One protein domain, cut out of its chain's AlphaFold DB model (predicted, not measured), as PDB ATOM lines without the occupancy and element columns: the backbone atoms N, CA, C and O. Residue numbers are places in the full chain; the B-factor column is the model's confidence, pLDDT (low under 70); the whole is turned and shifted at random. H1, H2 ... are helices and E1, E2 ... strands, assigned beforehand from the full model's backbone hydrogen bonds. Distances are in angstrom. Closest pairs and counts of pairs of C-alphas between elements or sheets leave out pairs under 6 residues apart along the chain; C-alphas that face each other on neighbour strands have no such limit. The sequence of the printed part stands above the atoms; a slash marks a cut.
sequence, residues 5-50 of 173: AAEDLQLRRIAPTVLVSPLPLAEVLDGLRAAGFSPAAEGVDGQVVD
ATOM      1  N   ALA A   5     -25.921  -5.188 -42.934       89.62
ATOM      2  CA  ALA A   5     -27.129  -4.598 -43.519       89.62
ATOM      3  C   ALA A   5     -27.646  -3.336 -42.796       89.62
ATOM      4  O   ALA A   5     -28.438  -2.595 -43.368       89.62
ATOM      5  N   ALA A   6     -27.241  -3.080 -41.544       90.94
ATOM      6  CA  ALA A   6     -27.619  -1.857 -40.842       90.94
ATOM      7  C   ALA A   6     -26.991  -0.601 -41.461       90.94
ATOM      8  O   ALA A   6     -27.637   0.447 -41.460       90.94
ATOM      9  N   GLU A   7     -25.771  -0.702 -41.989       91.62
ATOM     10  CA  GLU A   7     -25.096   0.406 -42.669       91.62
ATOM     11  C   GLU A   7     -25.666   0.603 -44.075       91.62
ATOM     12  O   GLU A   7     -26.097   1.710 -44.398       91.62
ATOM     13  N   ASP A   8     -25.787  -0.479 -44.855       93.62
ATOM     14  CA  ASP A   8     -26.333  -0.451 -46.222       93.62
ATOM     15  C   ASP A   8     -27.752   0.138 -46.272       93.62
ATOM     16  O   ASP A   8     -28.089   0.915 -47.166       93.62
ATOM     17  N   LEU A   9     -28.582  -0.196 -45.279       96.25
ATOM     18  CA  LEU A   9     -29.963   0.279 -45.166       96.25
ATOM     19  C   LEU A   9     -30.112   1.578 -44.368       96.25
ATOM     20  O   LEU A   9     -31.240   2.015 -44.122       96.25
ATOM     21  N   GLN A  10     -29.006   2.181 -43.924       96.38
ATOM     22  CA  GLN A  10     -28.991   3.404 -43.115       96.38
ATOM     23  C   GLN A  10     -29.920   3.323 -41.885       96.38
ATOM     24  O   GLN A  10     -30.621   4.280 -41.541       96.38
ATOM     25  N   LEU A  11     -29.957   2.161 -41.223       96.12
ATOM     26  CA  LEU A  11     -30.816   1.927 -40.065       96.12
ATOM     27  C   LEU A  11     -30.284   2.688 -38.846       96.12
ATOM     28  O   LEU A  11     -29.153   2.489 -38.404       96.12
ATOM     29  N   ARG A  12     -31.141   3.507 -38.229       95.62
ATOM     30  CA  ARG A  12     -30.856   4.224 -36.979       95.62
ATOM     31  C   ARG A  12     -31.840   3.823 -35.888       95.62
ATOM     32  O   ARG A  12     -33.049   3.890 -36.079       95.62
ATOM     33  N   ARG A  13     -31.331   3.451 -34.712       95.56
ATOM     34  CA  ARG A  13     -32.169   3.104 -33.554       95.56
ATOM     35  C   ARG A  13     -32.680   4.365 -32.866       95.56
ATOM     36  O   ARG A  13     -31.868   5.204 -32.487       95.56
ATOM     37  N   ILE A  14     -33.992   4.461 -32.666       96.94
ATOM     38  CA  ILE A  14     -34.637   5.558 -31.916       96.94
ATOM     39  C   ILE A  14     -35.303   5.084 -30.617       96.94
ATOM     40  O   ILE A  14     -35.551   5.890 -29.728       96.94
ATOM     41  N   ALA A  15     -35.539   3.778 -30.478       96.56
ATOM     42  CA  ALA A  15     -35.980   3.128 -29.243       96.56
ATOM     43  C   ALA A  15     -35.460   1.673 -29.213       96.56
ATOM     44  O   ALA A  15     -34.956   1.204 -30.235       96.56
ATOM     45  N   PRO A  16     -35.561   0.925 -28.097       93.94
ATOM     46  CA  PRO A  16     -35.011  -0.432 -27.998       93.94
ATOM     47  C   PRO A  16     -35.443  -1.387 -29.123       93.94
ATOM     48  O   PRO A  16     -34.624  -2.176 -29.587       93.94
ATOM     49  N   THR A  17     -36.688  -1.267 -29.590       93.50
ATOM     50  CA  THR A  17     -37.294  -2.100 -30.644       93.50
ATOM     51  C   THR A  17     -37.616  -1.327 -31.925       93.50
ATOM     52  O   THR A  17     -38.229  -1.883 -32.829       93.50
ATOM     53  N   VAL A  18     -37.220  -0.051 -32.019       94.88
ATOM     54  CA  VAL A  18     -37.620   0.834 -33.125       94.88
ATOM     55  C   VAL A  18     -36.397   1.340 -33.879       94.88
ATOM     56  O   VAL A  18     -35.518   2.001 -33.310       94.88
ATOM     57  N   LEU A  19     -36.381   1.052 -35.180       95.19
ATOM     58  CA  LEU A  19     -35.395   1.520 -36.149       95.19
ATOM     59  C   LEU A  19     -36.075   2.411 -37.194       95.19
ATOM     60  O   LEU A  19     -37.241   2.212 -37.516       95.19
ATOM     61  N   VAL A  20     -35.328   3.369 -37.739       96.25
ATOM     62  CA  VAL A  20     -35.753   4.207 -38.869       96.25
ATOM     63  C   VAL A  20     -34.713   4.154 -39.982       96.25
ATOM     64  O   VAL A  20     -33.525   4.024 -39.696       96.25
ATOM     65  N   SER A  21     -35.158   4.280 -41.231       97.19
ATOM     66  CA  SER A  21     -34.314   4.414 -42.423       97.19
ATOM     67  C   SER A  21     -34.860   5.547 -43.302       97.19
ATOM     68  O   SER A  21     -36.080   5.704 -43.373       97.19
ATOM     69  N   PRO A  22     -33.997   6.350 -43.949       96.88
ATOM     70  CA  PRO A  22     -34.412   7.333 -44.947       96.88
ATOM     71  C   PRO A  22     -34.704   6.716 -46.326       96.88
ATOM     72  O   PRO A  22     -35.185   7.427 -47.206       96.88
ATOM     73  N   LEU A  23     -34.390   5.433 -46.540       96.81
ATOM     74  CA  LEU A  23     -34.610   4.762 -47.820       96.81
ATOM     75  C   LEU A  23     -36.103   4.471 -48.054       96.81
ATOM     76  O   LEU A  23     -36.857   4.283 -47.093       96.81
ATOM     77  N   PRO A  24     -36.547   4.383 -49.322       94.06
ATOM     78  CA  PRO A  24     -37.893   3.929 -49.648       94.06
ATOM     79  C   PRO A  24     -38.209   2.567 -49.014       94.06
ATOM     80  O   PRO A  24     -37.382   1.658 -49.021       94.06
ATOM     81  N   LEU A  25     -39.441   2.396 -48.518       92.38
ATOM     82  CA  LEU A  25     -39.871   1.179 -47.811       92.38
ATOM     83  C   LEU A  25     -39.569  -0.111 -48.595       92.38
ATOM     84  O   LEU A  25     -39.106  -1.086 -48.009       92.38
ATOM     85  N   ALA A  26     -39.800  -0.115 -49.911       91.88
ATOM     86  CA  ALA A  26     -39.524  -1.273 -50.760       91.88
ATOM     87  C   ALA A  26     -38.035  -1.672 -50.744       91.88
ATOM     88  O   ALA A  26     -37.727  -2.850 -50.575       91.88
ATOM     89  N   GLU A  27     -37.122  -0.698 -50.822       93.56
ATOM     90  CA  GLU A  27     -35.672  -0.935 -50.793       93.56
ATOM     91  C   GLU A  27     -35.215  -1.486 -49.436       93.56
ATOM     92  O   GLU A  27     -34.410  -2.416 -49.381       93.56
ATOM     93  N   VAL A  28     -35.780  -0.973 -48.336       94.75
ATOM     94  CA  VAL A  28     -35.495  -1.480 -46.984       94.75
ATOM     95  C   VAL A  28     -35.914  -2.942 -46.849       94.75
ATOM     96  O   VAL A  28     -35.148  -3.761 -46.343       94.75
ATOM     97  N   LEU A  29     -37.118  -3.291 -47.313       93.56
ATOM     98  CA  LEU A  29     -37.605  -4.670 -47.254       93.56
ATOM     99  C   LEU A  29     -36.756  -5.613 -48.108       93.56
ATOM    100  O   LEU A  29     -36.448  -6.716 -47.660       93.56
ATOM    101  N   ASP A  30     -36.370  -5.194 -49.312       92.44
ATOM    102  CA  ASP A  30     -35.546  -6.006 -50.207       92.44
ATOM    103  C   ASP A  30     -34.138  -6.227 -49.648       92.44
ATOM    104  O   ASP A  30     -33.664  -7.363 -49.633       92.44
ATOM    105  N   GLY A  31     -33.499  -5.190 -49.099       94.06
ATOM    106  CA  GLY A  31     -32.189  -5.340 -48.464       94.06
ATOM    107  C   GLY A  31     -32.233  -6.206 -47.200       94.06
ATOM    108  O   GLY A  31     -31.347  -7.032 -46.990       94.06
ATOM    109  N   LEU A  32     -33.293  -6.108 -46.391       93.94
ATOM    110  CA  LEU A  32     -33.490  -6.998 -45.239       93.94
ATOM    111  C   LEU A  32     -33.675  -8.461 -45.673       93.94
ATOM    112  O   LEU A  32     -33.092  -9.353 -45.057       93.94
ATOM    113  N   ARG A  33     -34.431  -8.722 -46.749       92.69
ATOM    114  CA  ARG A  33     -34.566 -10.076 -47.321       92.69
ATOM    115  C   ARG A  33     -33.239 -10.601 -47.858       92.69
ATOM    116  O   ARG A  33     -32.899 -11.751 -47.597       92.69
ATOM    117  N   ALA A  34     -32.474  -9.766 -48.563       93.12
ATOM    118  CA  ALA A  34     -31.143 -10.121 -49.059       93.12
ATOM    119  C   ALA A  34     -30.167 -10.449 -47.915       93.12
ATOM    120  O   ALA A  34     -29.317 -11.323 -48.051       93.12
ATOM    121  N   ALA A  35     -30.346  -9.801 -46.763       93.75
ATOM    122  CA  ALA A  35     -29.627 -10.077 -45.526       93.75
ATOM    123  C   ALA A  35     -30.151 -11.304 -44.743       93.75
ATOM    124  O   ALA A  35     -29.636 -11.600 -43.669       93.75
ATOM    125  N   GLY A  36     -31.152 -12.025 -45.262       93.38
ATOM    126  CA  GLY A  36     -31.685 -13.252 -44.664       93.38
ATOM    127  C   GLY A  36     -32.788 -13.047 -43.621       93.38
ATOM    128  O   GLY A  36     -33.171 -14.005 -42.949       93.38
ATOM    129  N   PHE A  37     -33.317 -11.831 -43.473       92.88
ATOM    130  CA  PHE A  37     -34.462 -11.559 -42.603       92.88
ATOM    131  C   PHE A  37     -35.798 -11.791 -43.329       92.88
ATOM    132  O   PHE A  37     -35.881 -11.744 -44.556       92.88
ATOM    133  N   SER A  38     -36.874 -11.956 -42.552       92.81
ATOM    134  CA  SER A  38     -38.250 -12.125 -43.052       92.81
ATOM    135  C   SER A  38     -39.144 -10.939 -42.655       92.81
ATOM    136  O   SER A  38     -40.021 -11.098 -41.806       92.81
ATOM    137  N   PRO A  39     -38.912  -9.727 -43.196       92.75
ATOM    138  CA  PRO A  39     -39.670  -8.540 -42.819       92.75
ATOM    139  C   PRO A  39     -41.074  -8.525 -43.446       92.75
ATOM    140  O   PRO A  39     -41.275  -8.994 -44.570       92.75
ATOM    141  N   ALA A  40     -42.021  -7.904 -42.744       91.94
ATOM    142  CA  ALA A  40     -43.365  -7.611 -43.233       91.94
ATOM    143  C   ALA A  40     -43.587  -6.091 -43.248       91.94
ATOM    144  O   ALA A  40     -43.170  -5.401 -42.319       91.94
ATOM    145  N   ALA A  41     -44.224  -5.572 -44.301       93.25
ATOM    146  CA  ALA A  41     -44.728  -4.201 -44.301       93.25
ATOM    147  C   ALA A  41     -46.109  -4.172 -43.653       93.25
ATOM    148  O   ALA A  41     -46.928  -5.041 -43.927       93.25
ATOM    149  N   GLU A  42     -46.370  -3.153 -42.846       92.44
ATOM    150  CA  GLU A  42     -47.653  -2.921 -42.189       92.44
ATOM    151  C   GLU A  42     -48.226  -1.582 -42.670       92.44
ATOM    152  O   GLU A  42     -47.496  -0.598 -42.826       92.44
ATOM    153  N   GLY A  43     -49.522  -1.563 -42.971       89.38
ATOM    154  CA  GLY A  43     -50.282  -0.369 -43.316       89.38
ATOM    155  C   GLY A  43     -50.677   0.438 -42.081       89.38
ATOM    156  O   GLY A  43     -50.488   0.026 -40.941       89.38
ATOM    157  N   VAL A  44     -51.279   1.606 -42.301       91.19
ATOM    158  CA  VAL A  44     -51.740   2.489 -41.210       91.19
ATOM    159  C   VAL A  44     -52.884   1.894 -40.377       91.19
ATOM    160  O   VAL A  44     -53.173   2.373 -39.287       91.19
ATOM    161  N   ASP A  45     -53.549   0.873 -40.908       92.69
ATOM    162  CA  ASP A  45     -54.649   0.113 -40.315       92.69
ATOM    163  C   ASP A  45     -54.180  -1.181 -39.621       92.69
ATOM    164  O   ASP A  45     -55.003  -1.966 -39.148       92.69
ATOM    165  N   GLY A  46     -52.867  -1.417 -39.575       89.50
ATOM    166  CA  GLY A  46     -52.266  -2.611 -38.990       89.50
ATOM    167  C   GLY A  46     -52.292  -3.848 -39.888       89.50
ATOM    168  O   GLY A  46     -51.931  -4.941 -39.452       89.50
ATOM    169  N   GLN A  47     -52.734  -3.715 -41.142       91.81
ATOM    170  CA  GLN A  47     -52.763  -4.833 -42.082       91.81
ATOM    171  C   GLN A  47     -51.403  -5.032 -42.745       91.81
ATOM    172  O   GLN A  47     -50.721  -4.075 -43.109       91.81
ATOM    173  N   VAL A  48     -51.014  -6.291 -42.954       90.88
ATOM    174  CA  VAL A  48     -49.770  -6.616 -43.661       90.88
ATOM    175  C   VAL A  48     -49.932  -6.324 -45.153       90.88
ATOM    176  O   VAL A  48     -50.854  -6.821 -45.801       90.88
ATOM    177  N   VAL A  49     -49.006  -5.548 -45.713       89.19
ATOM    178  CA  VAL A  49     -48.970  -5.171 -47.127       89.19
ATOM    179  C   VAL A  49     -47.895  -5.974 -47.854       89.19
ATOM    180  O   VAL A  49     -46.720  -5.961 -47.480       89.19
ATOM    181  N   ASP A  50     -48.287  -6.639 -48.940       85.38
ATOM    182  CA  ASP A  50     -47.349  -7.308 -49.841       85.38
ATOM    183  C   ASP A  50     -46.810  -6.322 -50.887       85.38
ATOM    184  O   ASP A  50     -47.497  -5.943 -51.838       85.38
TER     185      ASP A  50
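Overview. This is residues 5 to 50 of the 173 residues of an uncharacterized protein of Thermocrispum agreste (UniProt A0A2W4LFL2). A small two-stranded hairpin, E1 and E2, lies at one end of the body and the helix H2 at the other, while the unnamed residues 35 to 50 lead away from H2 to one side and fold back on themselves, residues 41 to 42 pairing antiparallel with residues 48 to 49. The very short helix H1 lies on the side away from that stretch. The printed part has 46 residues, with two named helices and two named strands in the order H1, E1, E2, H2; the sheet, E1 - E2, is antiparallel. The class is mixed, helices and strands, with under half of the residues in named elements. The whole is only just compact, close to loose, with a radius of gyration of the C-alphas of 10.9 A and spans of 29 by 24 by 17 A.

Along the chain. H1 is residues 5 to 8 and begins at C-alpha 5 (-27.129, -4.598, -43.519). E1 is residues 12 to 15, 9.3 A long from first to last C-alpha, and E2 is residues 18 to 20. H2, residues 25 to 34, is 14.3 A long and ends at C-alpha 34 (-31.143, -10.121, -49.059).

Arrangement. H1 and H2 only just touch, with 3 pairs of C-alphas within 8 A, the closest being those of Ala 5 and Leu 32, 7.0 A apart. E1 and E2 form an antiparallel hairpin at 148 degrees, with N 12 and O 20 at 2.8 A and N 20 and O 12 at 2.9 A, both within hydrogen-bond range. E1 and H2 are apart, and so are H1 and E2. In H2 every O i to N i+4 pair is within hydrogen-bond range; H1 is too short for such a pair, and its one O i to N i+3 pair is not within range.

Size, cuts and confidence. The C-alphas farthest apart, those of Glu 7 and Asp 45, are 29.6 A from each other. The printed part has no cut, and the three links between named elements are tight. The mean pLDDT of the printed part is 93.3, and no printed residue is under 70.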